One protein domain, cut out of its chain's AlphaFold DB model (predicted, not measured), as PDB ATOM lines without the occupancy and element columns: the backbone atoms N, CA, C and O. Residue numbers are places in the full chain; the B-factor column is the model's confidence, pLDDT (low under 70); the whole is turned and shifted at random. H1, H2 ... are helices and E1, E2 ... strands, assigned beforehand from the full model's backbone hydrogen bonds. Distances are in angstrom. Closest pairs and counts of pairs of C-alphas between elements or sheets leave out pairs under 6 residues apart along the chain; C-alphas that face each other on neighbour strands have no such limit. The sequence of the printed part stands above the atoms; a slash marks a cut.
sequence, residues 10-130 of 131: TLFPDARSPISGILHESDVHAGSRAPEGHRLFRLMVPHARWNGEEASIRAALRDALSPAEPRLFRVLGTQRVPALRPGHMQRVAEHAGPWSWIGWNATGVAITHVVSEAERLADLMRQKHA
ATOM      1  N   THR A  10     162.459 167.379 141.013       85.00
ATOM      2  CA  THR A  10     162.819 166.034 141.481       85.00
ATOM      3  C   THR A  10     162.952 166.027 142.999       85.00
ATOM      4  O   THR A  10     163.571 166.924 143.569       85.00
ATOM      5  N   LEU A  11     162.395 165.008 143.660       84.44
ATOM      6  CA  LEU A  11     162.562 164.770 145.096       84.44
ATOM      7  C   LEU A  11     163.629 163.702 145.346       84.44
ATOM      8  O   LEU A  11     163.694 162.700 144.636       84.44
ATOM      9  N   PHE A  12     164.428 163.900 146.392       84.06
ATOM     10  CA  PHE A  12     165.540 163.028 146.762       84.06
ATOM     11  C   PHE A  12     165.250 162.376 148.121       84.06
ATOM     12  O   PHE A  12     165.331 163.037 149.166       84.06
ATOM     13  N   PRO A  13     164.888 161.079 148.139       79.62
ATOM     14  CA  PRO A  13     164.540 160.392 149.376       79.62
ATOM     15  C   PRO A  13     165.763 160.043 150.238       79.62
ATOM     16  O   PRO A  13     165.589 159.812 151.434       79.62
ATOM     17  N   ASP A  14     166.983 160.027 149.680       86.38
ATOM     18  CA  ASP A  14     168.200 159.707 150.437       86.38
ATOM     19  C   ASP A  14     168.424 160.730 151.562       86.38
ATOM     20  O   ASP A  14     168.654 161.919 151.331       86.38
ATOM     21  N   ALA A  15     168.358 160.255 152.806       85.31
ATOM     22  CA  ALA A  15     168.556 161.075 153.994       85.31
ATOM     23  C   ALA A  15     170.012 161.534 154.179       85.31
ATOM     24  O   ALA A  15     170.245 162.480 154.927       85.31
ATOM     25  N   ARG A  16     170.974 160.885 153.507       88.75
ATOM     26  CA  ARG A  16     172.398 161.255 153.534       88.75
ATOM     27  C   ARG A  16     172.715 162.407 152.586       88.75
ATOM     28  O   ARG A  16     173.729 163.071 152.764       88.75
ATOM     29  N   SER A  17     171.863 162.642 151.588       91.38
ATOM     30  CA  SER A  17     171.990 163.809 150.723       91.38
ATOM     31  C   SER A  17     171.564 165.068 151.487       91.38
ATOM     32  O   SER A  17     170.477 165.080 152.081       91.38
ATOM     33  N   PRO A  18     172.348 166.161 151.431       93.12
ATOM     34  CA  PRO A  18     171.910 167.448 151.961       93.12
ATOM     35  C   PRO A  18     170.730 168.019 151.157       93.12
ATOM     36  O   PRO A  18     169.950 168.811 151.682       93.12
ATOM     37  N   ILE A  19     170.567 167.604 149.898       91.94
ATOM     38  CA  ILE A  19     169.474 168.023 149.022       91.94
ATOM     39  C   ILE A  19     168.322 167.026 149.154       91.94
ATOM     40  O   ILE A  19     168.481 165.836 148.897       91.94
ATOM     41  N   SER A  20     167.147 167.534 149.519       87.94
ATOM     42  CA  SER A  20     165.885 166.777 149.576       87.94
ATOM     43  C   SER A  20     165.012 166.946 148.331       87.94
ATOM     44  O   SER A  20     164.092 166.162 148.111       87.94
ATOM     45  N   GLY A  21     165.290 167.961 147.514       88.69
ATOM     46  CA  GLY A  21     164.503 168.293 146.335       88.69
ATOM     47  C   GLY A  21     165.156 169.378 145.483       88.69
ATOM     48  O   GLY A  21     165.913 170.207 145.996       88.69
ATOM     49  N   ILE A  22     164.852 169.373 144.189       89.00
ATOM     50  CA  ILE A  22     165.238 170.401 143.222       89.00
ATOM     51  C   ILE A  22     163.991 170.793 142.437       89.00
ATOM     52  O   ILE A  22     163.339 169.933 141.852       89.00
ATOM     53  N   LEU A  23     163.675 172.084 142.401       86.62
ATOM     54  CA  LEU A  23     162.583 172.639 141.608       86.62
ATOM     55  C   LEU A  23     163.141 173.354 140.375       86.62
ATOM     56  O   LEU A  23     164.096 174.129 140.482       86.62
ATOM     57  N   HIS A  24     162.546 173.103 139.211       89.00
ATOM     58  CA  HIS A  24     162.965 173.677 137.936       89.00
ATOM     59  C   HIS A  24     162.193 174.978 137.675       89.00
ATOM     60  O   HIS A  24     161.240 175.026 136.900       89.00
ATOM     61  N   GLU A  25     162.583 176.052 138.356       84.81
ATOM     62  CA  GLU A  25     161.880 177.344 138.310       84.81
ATOM     63  C   GLU A  25     161.707 177.883 136.883       84.81
ATOM     64  O   GLU A  25     160.645 178.395 136.543       84.81
ATOM     65  N   SER A  26     162.719 177.744 136.026       87.12
ATOM     66  CA  SER A  26     162.611 178.187 134.629       87.12
ATOM     67  C   SER A  26     161.621 177.384 133.784       87.12
ATOM     68  O   SER A  26     161.188 177.884 132.755       87.12
ATOM     69  N   ASP A  27     161.280 176.160 134.188       85.31
ATOM     70  CA  ASP A  27     160.429 175.268 133.395       85.31
ATOM     71  C   ASP A  27     158.953 175.363 133.817       85.31
ATOM     72  O   ASP A  27     158.052 175.128 133.014       85.31
ATOM     73  N   VAL A  28     158.695 175.683 135.091       77.62
ATOM     74  CA  VAL A  28     157.341 175.726 135.676       77.62
ATOM     75  C   VAL A  28     156.669 177.087 135.481       77.62
ATOM     76  O   VAL A  28     155.440 177.187 135.441       77.62
ATOM     77  N   HIS A  29     157.461 178.151 135.362       70.38
ATOM     78  CA  HIS A  29     156.965 179.520 135.303       70.38
ATOM     79  C   HIS A  29     156.981 180.074 133.887       70.38
ATOM     80  O   HIS A  29     157.973 179.964 133.178       70.38
ATOM     81  N   ALA A  30     155.905 180.762 133.506       66.19
ATOM     82  CA  ALA A  30     155.810 181.424 132.204       66.19
ATOM     83  C   ALA A  30     156.700 182.681 132.086       66.19
ATOM     84  O   ALA A  30     156.875 183.213 130.992       66.19
ATOM     85  N   GLY A  31     157.224 183.198 133.203       68.62
ATOM     86  CA  GLY A  31     158.084 184.383 133.233       68.62
ATOM     87  C   GLY A  31     159.557 184.072 132.952       68.62
ATOM     88  O   GLY A  31     160.065 183.015 133.317       68.62
ATOM     89  N   SER A  32     160.277 185.036 132.368       76.62
ATOM     90  CA  SER A  32     161.732 184.941 132.184       76.62
ATOM     91  C   SER A  32     162.457 185.108 133.526       76.62
ATOM     92  O   SER A  32     162.720 186.223 133.976       76.62
ATOM     93  N   ARG A  33     162.726 183.987 134.209       79.31
ATOM     94  CA  ARG A  33     163.390 183.955 135.532       79.31
ATOM     95  C   ARG A  33     164.902 183.771 135.481       79.31
ATOM     96  O   ARG A  33     165.570 183.863 136.510       79.31
ATOM     97  N   ALA A  34     165.436 183.497 134.300       86.00
ATOM     98  CA  ALA A  34     166.860 183.366 134.057       86.00
ATOM     99  C   ALA A  34     167.220 184.098 132.756       86.00
ATOM    100  O   ALA A  34     166.375 184.187 131.864       86.00
ATOM    101  N   PRO A  35     168.454 184.618 132.628       86.19
ATOM    102  CA  PRO A  35     168.951 185.140 131.360       86.19
ATOM    103  C   PRO A  35     168.871 184.100 130.237       86.19
ATOM    104  O   PRO A  35     168.853 182.894 130.493       86.19
ATOM    105  N   GLU A  36     168.899 184.562 128.989       84.31
ATOM    106  CA  GLU A  36     168.914 183.677 127.824       84.31
ATOM    107  C   GLU A  36     170.054 182.643 127.912       84.31
ATOM    108  O   GLU A  36     171.152 182.916 128.414       84.31
ATOM    109  N   GLY A  37     169.759 181.409 127.498       86.00
ATOM    110  CA  GLY A  37     170.681 180.276 127.602       86.00
ATOM    111  C   GLY A  37     170.899 179.733 129.023       86.00
ATOM    112  O   GLY A  37     171.675 178.793 129.188       86.00
ATOM    113  N   HIS A  38     170.231 180.276 130.046       87.06
ATOM    114  CA  HIS A  38     170.341 179.818 131.434       87.06
ATOM    115  C   HIS A  38     169.008 179.275 131.957       87.06
ATOM    116  O   HIS A  38     167.932 179.651 131.503       87.06
ATOM    117  N   ARG A  39     169.088 178.385 132.953       88.81
ATOM    118  CA  ARG A  39     167.934 177.866 133.698       88.81
ATOM    119  C   ARG A  39     168.144 178.087 135.188       88.81
ATOM    120  O   ARG A  39     169.251 177.906 135.699       88.81
ATOM    121  N   LEU A  40     167.078 178.490 135.866       88.69
ATOM    122  CA  LEU A  40     167.021 178.673 137.303       88.69
ATOM    123  C   LEU A  40     166.504 177.390 137.955       88.69
ATOM    124  O   LEU A  40     165.447 176.876 137.593       88.69
ATOM    125  N   PHE A  41     167.244 176.926 138.958       89.38
ATOM    126  CA  PHE A  41     166.865 175.805 139.809       89.38
ATOM    127  C   PHE A  41     166.863 176.260 141.262       89.38
ATOM    128  O   PHE A  41     167.747 177.008 141.689       89.38
ATOM    129  N   ARG A  42     165.884 175.793 142.034       88.38
ATOM    130  CA  ARG A  42     165.780 176.065 143.469       88.38
ATOM    131  C   ARG A  42     166.022 174.772 144.238       88.38
ATOM    132  O   ARG A  42     165.341 173.774 144.014       88.38
ATOM    133  N   LEU A  43     167.006 174.790 145.134       88.50
ATOM    134  CA  LEU A  43     167.380 173.631 145.946       88.50
ATOM    135  C   LEU A  43     166.632 173.636 147.275       88.50
ATOM    136  O   LEU A  43     166.461 174.679 147.904       88.50
ATOM    137  N   MET A  44     166.236 172.451 147.723       85.94
ATOM    138  CA  MET A  44     165.586 172.235 149.008       85.94
ATOM    139  C   MET A  44     166.546 171.514 149.941       85.94
ATOM    140  O   MET A  44     166.784 170.313 149.790       85.94
ATOM    141  N   VAL A  45     167.087 172.245 150.913       88.94
ATOM    142  CA  VAL A  45     168.160 171.771 151.796       88.94
ATOM    143  C   VAL A  45     167.665 171.786 153.247       88.94
ATOM    144  O   VAL A  45     167.629 172.847 153.871       88.94
ATOM    145  N   PRO A  46     167.219 170.644 153.806       86.19
ATOM    146  CA  PRO A  46     166.772 170.590 155.189       86.19
ATOM    147  C   PRO A  46     167.952 170.791 156.138       86.19
ATOM    148  O   PRO A  46     168.955 170.089 156.031       86.19
ATOM    149  N   HIS A  47     167.797 171.661 157.136       84.44
ATOM    150  CA  HIS A  47     168.833 171.882 158.154       84.44
ATOM    151  C   HIS A  47     169.291 170.599 158.854       84.44
ATOM    152  O   HIS A  47     170.461 170.469 159.177       84.44
ATOM    153  N   ALA A  48     168.390 169.634 159.050       85.38
ATOM    154  CA  ALA A  48     168.728 168.355 159.671       85.38
ATOM    155  C   ALA A  48     169.636 167.457 158.804       85.38
ATOM    156  O   ALA A  48     170.181 166.487 159.316       85.38
ATOM    157  N   ARG A  49     169.770 167.747 157.501       86.94
ATOM    158  CA  ARG A  49     170.583 166.974 156.544       86.94
ATOM    159  C   ARG A  49     171.820 167.725 156.057       86.94
ATOM    160  O   ARG A  49     172.626 167.160 155.328       86.94
ATOM    161  N   TRP A  50     171.966 168.997 156.421       90.50
ATOM    162  CA  TRP A  50     173.045 169.849 155.940       90.50
ATOM    163  C   TRP A  50     174.008 170.209 157.066       90.50
ATOM    164  O   TRP A  50     173.601 170.579 158.162       90.50
ATOM    165  N   ASN A  51     175.302 170.124 156.768       89.12
ATOM    166  CA  ASN A  51     176.388 170.390 157.708       89.12
ATOM    167  C   ASN A  51     176.791 171.874 157.798       89.12
ATOM    168  O   ASN A  51     177.728 172.189 158.520       89.12
ATOM    169  N   GLY A  52     176.121 172.772 157.068       88.38
ATOM    170  CA  GLY A  52     176.455 174.202 157.015       88.38
ATOM    171  C   GLY A  52     177.490 174.575 155.949       88.38
ATOM    172  O   GLY A  52     177.666 175.756 155.665       88.38
ATOM    173  N   GLU A  53     178.115 173.590 155.299       91.44
ATOM    174  CA  GLU A  53     179.143 173.821 154.286       91.44
ATOM    175  C   GLU A  53     178.543 173.864 152.880       91.44
ATOM    176  O   GLU A  53     177.893 172.916 152.438       91.44
ATOM    177  N   GLU A  54     178.793 174.935 152.126       90.62
ATOM    178  CA  GLU A  54     178.307 175.061 150.744       90.62
ATOM    179  C   GLU A  54     178.878 173.966 149.825       90.62
ATOM    180  O   GLU A  54     178.193 173.468 148.926       90.62
ATOM    181  N   ALA A  55     180.117 173.540 150.085       91.75
ATOM    182  CA  ALA A  55     180.790 172.497 149.318       91.75
ATOM    183  C   ALA A  55     180.014 171.168 149.315       91.75
ATOM    184  O   ALA A  55     179.991 170.481 148.293       91.75
ATOM    185  N   SER A  56     179.327 170.825 150.415       93.38
ATOM    186  CA  SER A  56     178.533 169.591 150.493       93.38
ATOM    187  C   SER A  56     177.290 169.654 149.599       93.38
ATOM    188  O   SER A  56     176.950 168.668 148.948       93.38
ATOM    189  N   ILE A  57     176.660 170.830 149.487       92.75
ATOM    190  CA  ILE A  57     175.522 171.043 148.585       92.75
ATOM    191  C   ILE A  57     175.982 170.978 147.130       92.75
ATOM    192  O   ILE A  57     175.321 170.347 146.311       92.75
ATOM    193  N   ARG A  58     177.122 171.595 146.794       92.75
ATOM    194  CA  ARG A  58     177.666 171.567 145.426       92.75
ATOM    195  C   ARG A  58     178.032 170.158 144.977       92.75
ATOM    196  O   ARG A  58     177.731 169.793 143.845       92.75
ATOM    197  N   ALA A  59     178.646 169.370 145.859       92.88
ATOM    198  CA  ALA A  59     178.934 167.966 145.589       92.88
ATOM    199  C   ALA A  59     177.639 167.180 145.329       92.88
ATOM    200  O   ALA A  59     177.505 166.561 144.281       92.88
ATOM    201  N   ALA A  60     176.644 167.309 146.210       92.62
ATOM    202  CA  ALA A  60     175.356 166.643 146.029       92.62
ATOM    203  C   ALA A  60     174.623 167.090 144.752       92.62
ATOM    204  O   ALA A  60     174.000 166.271 144.085       92.62
ATOM    205  N   LEU A  61     174.703 168.372 144.382       91.94
ATOM    206  CA  LEU A  61     174.098 168.902 143.157       91.94
ATOM    207  C   LEU A  61     174.736 168.303 141.899       91.94
ATOM    208  O   LEU A  61     174.026 168.004 140.938       91.94
ATOM    209  N   ARG A  62     176.061 168.129 141.921       91.88
ATOM    210  CA  ARG A  62     176.828 167.516 140.834       91.88
ATOM    211  C   ARG A  62     176.311 166.117 140.518       91.88
ATOM    212  O   ARG A  62     176.081 165.796 139.356       91.88
ATOM    213  N   ASP A  63     176.093 165.337 141.572       89.75
ATOM    214  CA  ASP A  63     175.617 163.957 141.484       89.75
ATOM    215  C   ASP A  63     174.123 163.892 141.134       89.75
ATOM    216  O   ASP A  63     173.683 163.005 140.407       89.75
ATOM    217  N   ALA A  64     173.334 164.841 141.646       87.62
ATOM    218  CA  ALA A  64     171.881 164.843 141.526       87.62
ATOM    219  C   ALA A  64     171.350 165.402 140.198       87.62
ATOM    220  O   ALA A  64     170.278 164.985 139.758       87.62
ATOM    221  N   LEU A  65     172.030 166.387 139.604       88.56
ATOM    222  CA  LEU A  65     171.482 167.174 138.496       88.56
ATOM    223  C   LEU A  65     172.386 167.182 137.265       88.56
ATOM    224  O   LEU A  65     171.940 166.845 136.172       88.56
ATOM    225  N   SER A  66     173.629 167.634 137.410       88.69
ATOM    226  CA  SER A  66     174.579 167.740 136.298       88.69
ATOM    227  C   SER A  66     175.986 167.989 136.835       88.69
ATOM    228  O   SER A  66     176.141 168.771 137.776       88.69
ATOM    229  N   PRO A  67     177.030 167.424 136.198       89.56
ATOM    230  CA  PRO A  67     178.410 167.704 136.568       89.56
ATOM    231  C   PRO A  67     178.856 169.143 136.264       89.56
ATOM    232  O   PRO A  67     179.914 169.562 136.738       89.56
ATOM    233  N   ALA A  68     178.082 169.891 135.469       86.75
ATOM    234  CA  ALA A  68     178.393 171.264 135.103       86.75
ATOM    235  C   ALA A  68     178.345 172.203 136.319       86.75
ATOM    236  O   ALA A  68     177.381 172.203 137.084       86.75
ATOM    237  N   GLU A  69     179.357 173.061 136.461       85.88
ATOM    238  CA  GLU A  69     179.381 174.048 137.539       85.88
ATOM    239  C   GLU A  69     178.312 175.140 137.331       85.88
ATOM    240  O   GLU A  69     178.196 175.695 136.229       85.88
ATOM    241  N   PRO A  70     177.538 175.498 138.373       87.56
ATOM    242  CA  PRO A  70     176.554 176.568 138.281       87.56
ATOM    243  C   PRO A  70     177.218 177.914 137.992       87.56
ATOM    244  O   PRO A  70     178.132 178.337 138.702       87.56
ATOM    245  N   ARG A  71     176.700 178.643 136.995       87.19
ATOM    246  CA  ARG A  71     177.186 179.993 136.665       87.19
ATOM    247  C   ARG A  71     177.001 180.979 137.821       87.19
ATOM    248  O   ARG A  71     177.831 181.859 138.021       87.19
ATOM    249  N   LEU A  72     175.915 180.808 138.568       88.06
ATOM    250  CA  LEU A  72     175.629 181.497 139.815       88.06
ATOM    251  C   LEU A  72     175.105 180.465 140.806       88.06
ATOM    252  O   LEU A  72     174.219 179.675 140.484       88.06
ATOM    253  N   PHE A  73     175.630 180.505 142.022       90.12
ATOM    254  CA  PHE A  73     175.128 179.721 143.136       90.12
ATOM    255  C   PHE A  73     175.075 180.636 144.350       90.12
ATOM    256  O   PHE A  73     176.067 181.282 144.683       90.12
ATOM    257  N   ARG A  74     173.901 180.746 144.968       85.62
ATOM    258  CA  ARG A  74     173.681 181.653 146.090       85.62
ATOM    259  C   ARG A  74     172.636 181.076 147.027       85.62
ATOM    260  O   ARG A  74     171.561 180.670 146.593       85.62
ATOM    261  N   VAL A  75     172.922 181.137 148.323       82.31
ATOM    262  CA  VAL A  75     171.915 180.920 149.362       82.31
ATOM    263  C   VAL A  75     171.012 182.154 149.402       82.31
ATOM    264  O   VAL A  75     171.440 183.243 149.782       82.31
ATOM    265  N   LEU A  76     169.768 182.004 148.940       73.62
ATOM    266  CA  LEU A  76     168.792 183.101 148.909       73.62
ATOM    267  C   LEU A  76     168.264 183.446 150.307       73.62
ATOM    268  O   LEU A  76     167.869 184.581 150.556       73.62
ATOM    269  N   GLY A  77     168.285 182.476 151.216       72.75
ATOM    270  CA  GLY A  77     167.923 182.664 152.608       72.75
ATOM    271  C   GLY A  77     167.650 181.341 153.303       72.75
ATOM    272  O   GLY A  77     167.506 180.296 152.670       72.75
ATOM    273  N   THR A  78     167.545 181.426 154.621       74.06
ATOM    274  CA  THR A  78     167.128 180.324 155.481       74.06
ATOM    275  C   THR A  78     165.702 180.577 155.935       74.06
ATOM    276  O   THR A  78     165.399 181.656 156.445       74.06
ATOM    277  N   GLN A  79     164.824 179.587 155.785       69.38
ATOM    278  CA  GLN A  79     163.461 179.663 156.305       69.38
ATOM    279  C   GLN A  79     163.180 178.540 157.292       69.38
ATOM    280  O   GLN A  79     163.517 177.377 157.066       69.38
ATOM    281  N   ARG A  80     162.514 178.894 158.392       66.31
ATOM    282  CA  ARG A  80     161.999 177.926 159.353       66.31
ATOM    283  C   ARG A  80     160.594 177.521 158.927       66.31
ATOM    284  O   ARG A  80     159.692 178.351 158.922       66.31
ATOM    285  N   VAL A  81     160.415 176.244 158.603       64.81
ATOM    286  CA  VAL A  81     159.089 175.664 158.358       64.81
ATOM    287  C   VAL A  81     158.300 175.710 159.676       64.81
ATOM    288  O   VAL A  81     158.760 175.118 160.659       64.81
ATOM    289  N   PRO A  82     157.161 176.420 159.754       57.59
ATOM    290  CA  PRO A  82     156.360 176.443 160.969       57.59
ATOM    291  C   PRO A  82     155.772 175.054 161.246       57.59
ATOM    292  O   PRO A  82     155.223 174.406 160.358       57.59
ATOM    293  N   ALA A  83     155.881 174.599 162.496       56.94
ATOM    294  CA  ALA A  83     155.223 173.383 162.957       56.94
ATOM    295  C   ALA A  83     153.765 173.705 163.306       56.94
ATOM    296  O   ALA A  83     153.495 174.460 164.243       56.94
ATOM    297  N   LEU A  84     152.824 173.148 162.547       60.72
ATOM    298  CA  LEU A  84     151.397 173.384 162.739       60.72
ATOM    299  C   LEU A  84     150.776 172.219 163.515       60.72
ATOM    300  O   LEU A  84     151.077 171.054 163.259       60.72
ATOM    301  N   ARG A  85     149.905 172.530 164.481       58.62
ATOM    302  CA  ARG A  85     149.192 171.497 165.244       58.62
ATOM    303  C   ARG A  85     148.150 170.791 164.358       58.62
ATOM    304  O   ARG A  85     147.628 171.409 163.419       58.62
ATOM    305  N   PRO A  86     147.806 169.526 164.656       61.16
ATOM    306  CA  PRO A  86     146.640 168.878 164.062       61.16
ATOM    307  C   PRO A  86     145.394 169.767 164.213       61.16
ATOM    308  O   PRO A  86     145.203 170.385 165.257       61.16
ATOM    309  N   GLY A  87     144.586 169.879 163.156       59.59
ATOM    310  CA  GLY A  87     143.386 170.727 163.152       59.59
ATOM    311  C   GLY A  87     143.619 172.217 162.870       59.59
ATOM    312  O   GLY A  87     142.657 172.976 162.849       59.59
ATOM    313  N   HIS A  88     144.848 172.673 162.583       61.88
ATOM    314  CA  HIS A  88     145.090 174.095 162.274       61.88
ATOM    315  C   HIS A  88     144.272 174.626 161.074       61.88
ATOM    316  O   HIS A  88     143.945 175.809 161.048       61.88
ATOM    317  N   MET A  89     143.898 173.757 160.123       62.81
ATOM    318  CA  MET A  89     143.040 174.090 158.971       62.81
ATOM    319  C   MET A  89     141.540 173.920 159.231       62.81
ATOM    320  O   MET A  89     140.748 174.185 158.332       62.81
ATOM    321  N   GLN A  90     141.125 173.484 160.423       65.38
ATOM    322  CA  GLN A  90     139.728 173.139 160.698       65.38
ATOM    323  C   GLN A  90     138.780 174.315 160.409       65.38
ATOM    324  O   GLN A  90     137.795 174.153 159.698       65.38
ATOM    325  N   ARG A  91     139.159 175.528 160.824       62.59
ATOM    326  CA  ARG A  91     138.383 176.749 160.554       62.59
ATOM    327  C   ARG A  91     138.286 177.105 159.069       62.59
ATOM    328  O   ARG A  91     137.274 177.652 158.651       62.59
ATOM    329  N   VAL A  92     139.312 176.798 158.269       63.19
ATOM    330  CA  VAL A  92     139.287 177.025 156.812       63.19
ATOM    331  C   VAL A  92     138.359 176.015 156.136       63.19
ATOM    332  O   VAL A  92     137.579 176.392 155.267       63.19
ATOM    333  N   ALA A  93     138.402 174.751 156.567       61.81
ATOM    334  CA  ALA A  93     137.511 173.705 156.066       61.81
ATOM    335  C   ALA A  93     136.030 174.008 156.363       61.81
ATOM    336  O   ALA A  93     135.168 173.731 155.536       61.81
ATOM    337  N   GLU A  94     135.746 174.633 157.508       67.69
ATOM    338  CA  GLU A  94     134.397 175.049 157.916       67.69
ATOM    339  C   GLU A  94     133.838 176.238 157.099       67.69
ATOM    340  O   GLU A  94     132.631 176.462 157.112       67.69
ATOM    341  N   HIS A  95     134.675 176.981 156.358       61.56
ATOM    342  CA  HIS A  95     134.295 178.188 155.598       61.56
ATOM    343  C   HIS A  95     134.447 178.018 154.070       61.56
ATOM    344  O   HIS A  95     134.850 178.946 153.358       61.56
ATOM    345  N   ALA A  96     134.142 176.828 153.544       55.38
ATOM    346  CA  ALA A  96     134.186 176.535 152.110       55.38
ATOM    347  C   ALA A  96     133.067 177.270 151.332       55.38
ATOM    348  O   ALA A  96     131.996 176.725 151.080       55.38
ATOM    349  N   GLY A  97     133.309 178.536 150.976       61.81
ATOM    350  CA  GLY A  97     132.494 179.301 150.025       61.81
ATOM    351  C   GLY A  97     132.811 178.957 148.556       61.81
ATOM    352  O   GLY A  97     133.696 178.145 148.291       61.81
ATOM    353  N   PRO A  98     132.150 179.599 147.571       53.41
ATOM    354  CA  PRO A  98     132.379 179.375 146.135       53.41
ATOM    355  C   PRO A  98     133.730 179.910 145.609       53.41
ATOM    356  O   PRO A  98     133.944 179.967 144.400       53.41
ATOM    357  N   TRP A  99     134.641 180.322 146.492       51.81
ATOM    358  CA  TRP A  99     135.979 180.814 146.166       51.81
ATOM    359  C   TRP A  99     137.054 179.911 146.775       51.81
ATOM    360  O   TRP A  99     136.889 179.339 147.851       51.81
ATOM    361  N   SER A 100     138.191 179.797 146.090       46.62
ATOM    362  CA  SER A 100     139.339 179.038 146.586       46.62
ATOM    363  C   SER A 100     140.155 179.864 147.582       46.62
ATOM    364  O   SER A 100     140.549 180.992 147.291       46.62
ATOM    365  N   TRP A 101     140.456 179.286 148.745       50.50
ATOM    366  CA  TRP A 101     141.411 179.854 149.697       50.50
ATOM    367  C   TRP A 101     142.838 179.487 149.279       50.50
ATOM    368  O   TRP A 101     143.178 178.307 149.194       50.50
ATOM    369  N   ILE A 102     143.698 180.484 149.058       46.19
ATOM    370  CA  ILE A 102     145.138 180.260 148.873       46.19
ATOM    371  C   ILE A 102     145.782 180.261 150.260       46.19
ATOM    372  O   ILE A 102     146.105 181.307 150.822       46.19
ATOM    373  N   GLY A 103     145.898 179.071 150.847       42.94
ATOM    374  CA  GLY A 103     146.544 178.859 152.140       42.94
ATOM    375  C   GLY A 103     148.043 178.610 151.992       42.94
ATOM    376  O   GLY A 103     148.464 177.746 151.223       42.94
ATOM    377  N   TRP A 104     148.849 179.339 152.765       46.16
ATOM    378  CA  TRP A 104     150.290 179.122 152.888       46.16
ATOM    379  C   TRP A 104     150.560 177.864 153.720       46.16
ATOM    380  O   TRP A 104     150.766 177.952 154.929       46.16
ATOM    381  N   ASN A 105     150.516 176.682 153.100       39.09
ATOM    382  CA  ASN A 105     150.677 175.433 153.841       39.09
ATOM    383  C   ASN A 105     152.115 174.918 153.818       39.09
ATOM    384  O   ASN A 105     152.686 174.555 152.791       39.09
ATOM    385  N   ALA A 106     152.679 174.895 155.022       38.41
ATOM    386  CA  ALA A 106     154.026 174.496 155.355       38.41
ATOM    387  C   ALA A 106     154.145 172.977 155.505       38.41
ATOM    388  O   ALA A 106     154.075 172.430 156.600       38.41
ATOM    389  N   THR A 107     154.375 172.274 154.407       35.94
ATOM    390  CA  THR A 107     155.091 170.995 154.459       35.94
ATOM    391  C   THR A 107     156.363 171.163 153.642       35.94
ATOM    392  O   THR A 107     156.414 172.008 152.756       35.94
ATOM    393  N   GLY A 108     157.440 170.457 153.984       39.59
ATOM    394  CA  GLY A 108     158.782 170.734 153.445       39.59
ATOM    395  C   GLY A 108     158.872 170.754 151.917       39.59
ATOM    396  O   GLY A 108     159.715 171.470 151.401       39.59
ATOM    397  N   VAL A 109     157.972 170.046 151.220       44.00
ATOM    398  CA  VAL A 109     157.759 170.098 149.760       44.00
ATOM    399  C   VAL A 109     156.807 171.234 149.364       44.00
ATOM    400  O   VAL A 109     157.021 171.918 148.375       44.00
ATOM    401  N   ALA A 110     155.797 171.521 150.180       48.00
ATOM    402  CA  ALA A 110     154.821 172.564 149.928       48.00
ATOM    403  C   ALA A 110     155.323 174.003 150.121       48.00
ATOM    404  O   ALA A 110     154.760 174.857 149.475       48.00
ATOM    405  N   ILE A 111     156.356 174.354 150.901       48.78
ATOM    406  CA  ILE A 111     156.728 175.791 151.015       48.78
ATOM    407  C   ILE A 111     157.313 176.332 149.710       48.78
ATOM    408  O   ILE A 111     156.888 177.381 149.238       48.78
ATOM    409  N   THR A 112     158.253 175.616 149.093       52.56
ATOM    410  CA  THR A 112     158.800 176.019 147.790       52.56
ATOM    411  C   THR A 112     157.762 175.884 146.687       52.56
ATOM    412  O   THR A 112     157.686 176.777 145.853       52.56
ATOM    413  N   HIS A 113     156.918 174.845 146.708       52.84
ATOM    414  CA  HIS A 113     155.805 174.739 145.763       52.84
ATOM    415  C   HIS A 113     154.762 175.837 145.973       52.84
ATOM    416  O   HIS A 113     154.272 176.368 145.002       52.84
ATOM    417  N   VAL A 114     154.427 176.231 147.197       56.94
ATOM    418  CA  VAL A 114     153.420 177.264 147.486       56.94
ATOM    419  C   VAL A 114     153.955 178.647 147.151       56.94
ATOM    420  O   VAL A 114     153.222 179.434 146.567       56.94
ATOM    421  N   VAL A 115     155.221 178.945 147.462       57.00
ATOM    422  CA  VAL A 115     155.863 180.190 147.011       57.00
ATOM    423  C   VAL A 115     155.936 180.204 145.487       57.00
ATOM    424  O   VAL A 115     155.542 181.186 144.875       57.00
ATOM    425  N   SER A 116     156.350 179.098 144.867       58.19
ATOM    426  CA  SER A 116     156.369 178.952 143.410       58.19
ATOM    427  C   SER A 116     154.965 179.116 142.807       58.19
ATOM    428  O   SER A 116     154.762 179.956 141.949       58.19
ATOM    429  N   GLU A 117     153.936 178.436 143.301       57.50
ATOM    430  CA  GLU A 117     152.564 178.567 142.797       57.50
ATOM    431  C   GLU A 117     151.979 179.965 143.048       57.50
ATOM    432  O   GLU A 117     151.279 180.495 142.187       57.50
ATOM    433  N   ALA A 118     152.284 180.601 144.181       61.88
ATOM    434  CA  ALA A 118     151.859 181.970 144.463       61.88
ATOM    435  C   ALA A 118     152.536 182.975 143.525       61.88
ATOM    436  O   ALA A 118     151.869 183.853 142.978       61.88
ATOM    437  N   GLU A 119     153.843 182.839 143.294       62.12
ATOM    438  CA  GLU A 119     154.559 183.673 142.333       62.12
ATOM    439  C   GLU A 119     154.071 183.406 140.896       62.12
ATOM    440  O   GLU A 119     153.864 184.357 140.148       62.12
ATOM    441  N   ARG A 120     153.792 182.145 140.532       62.72
ATOM    442  CA  ARG A 120     153.214 181.757 139.233       62.72
ATOM    443  C   ARG A 120     151.853 182.407 139.027       62.72
ATOM    444  O   ARG A 120     151.577 182.952 137.962       62.72
ATOM    445  N   LEU A 121     150.997 182.370 140.047       61.38
ATOM    446  CA  LEU A 121     149.689 183.014 140.013       61.38
ATOM    447  C   LEU A 121     149.822 184.536 139.901       61.38
ATOM    448  O   LEU A 121     149.107 185.146 139.112       61.38
ATOM    449  N   ALA A 122     150.746 185.148 140.644       65.88
ATOM    450  CA  ALA A 122     151.023 186.575 140.535       65.88
ATOM    451  C   ALA A 122     151.499 186.953 139.122       65.88
ATOM    452  O   ALA A 122     151.073 187.973 138.581       65.88
ATOM    453  N   ASP A 123     152.336 186.121 138.500       62.12
ATOM    454  CA  ASP A 123     152.793 186.305 137.121       62.12
ATOM    455  C   ASP A 123     151.628 186.184 136.123       62.12
ATOM    456  O   ASP A 123     151.456 187.062 135.276       62.12
ATOM    457  N   LEU A 124     150.756 185.182 136.281       61.53
ATOM    458  CA  LEU A 124     149.542 185.020 135.467       61.53
ATOM    459  C   LEU A 124     148.578 186.208 135.603       61.53
ATOM    460  O   LEU A 124     148.023 186.679 134.611       61.53
ATOM    461  N   MET A 125     148.383 186.716 136.822       68.12
ATOM    462  CA  MET A 125     147.518 187.875 137.064       68.12
ATOM    463  C   MET A 125     148.095 189.142 136.430       68.12
ATOM    464  O   MET A 125     147.358 189.896 135.801       68.12
ATOM    465  N   ARG A 126     149.414 189.351 136.509       64.69
ATOM    466  CA  ARG A 126     150.087 190.487 135.857       64.69
ATOM    467  C   ARG A 126     149.966 190.453 134.334       64.69
ATOM    468  O   ARG A 126     149.764 191.500 133.731       64.69
ATOM    469  N   GLN A 127     150.033 189.274 133.717       57.91
ATOM    470  CA  GLN A 127     149.856 189.124 132.268       57.91
ATOM    471  C   GLN A 127     148.433 189.470 131.810       57.91
ATOM    472  O   GLN A 127     148.260 190.084 130.761       57.91
ATOM    473  N   LYS A 128     147.416 189.141 132.615       54.44
ATOM    474  CA  LYS A 128     146.006 189.435 132.311       54.44
ATOM    475  C   LYS A 128     145.667 190.930 132.286       54.44
ATOM    476  O   LYS A 128     144.681 191.301 131.669       54.44
ATOM    477  N   HIS A 129     146.450 191.761 132.971       50.53
ATOM    478  CA  HIS A 129     146.284 193.219 132.989       50.53
ATOM    479  C   HIS A 129     147.083 193.944 131.894       50.53
ATOM    480  O   HIS A 129     146.954 195.157 131.756       50.53
ATOM    481  N   ALA A 130     147.930 193.223 131.152       49.62
ATOM    482  CA  ALA A 130     148.735 193.760 130.054       49.62
ATOM    483  C   ALA A 130     148.115 193.498 128.661       49.62
ATOM    484  O   ALA A 130     148.738 193.834 127.654       49.62
TER     485      ALA A 130
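What this domain is: This is residues 10 to 130 of the 131 residues of an uncharacterized protein of Candidatus Poseidoniales archaeon (UniProt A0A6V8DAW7). With little regular structure, this is a flat spread: a small ribbon of E1 and E2 near the middle, H2 on one side, the long helix H4 on the other, and beyond H4 a wide loop with H3, where residues 94 to 100 stick out. The printed part has 121 residues, 44 in named elements, mostly helix: E1, H1, E2, H2, H3, H4, with E1 and E2 antiparallel. It is loose, with a radius of gyration of the C-alphas of 17.1 A, spanning 49 by 42 by 21 A.

Where its parts are: Find C-alpha 21 at (164.503, 168.293, 146.335), where E1, residues 21 to 23, begins; E2 is residues 42 to 44. H1 is residues 25 to 28, H2 54 to 64 and H3 90 to 93. H4, residues 110 to 128, runs 25.9 A to C-alpha 128 at (146.006, 189.435, 132.311).

How they stand to each other: Between E1 and E2, look at N 23 and O 42, 2.9 A apart. H4 is close but not clearly touching H1; their closest C-alphas, Glu 25 and Ser 116, are 7.7 A apart. H2 is apart from H4. In H2 and H4 every O i to N i+4 pair is within hydrogen-bond range.

The domain as a whole: The printed part has no cut. The links H1 to E2, H2 to H3 and H3 to H4 are long. Residues 30 to 31 and 79 to 130 have pLDDT under 70.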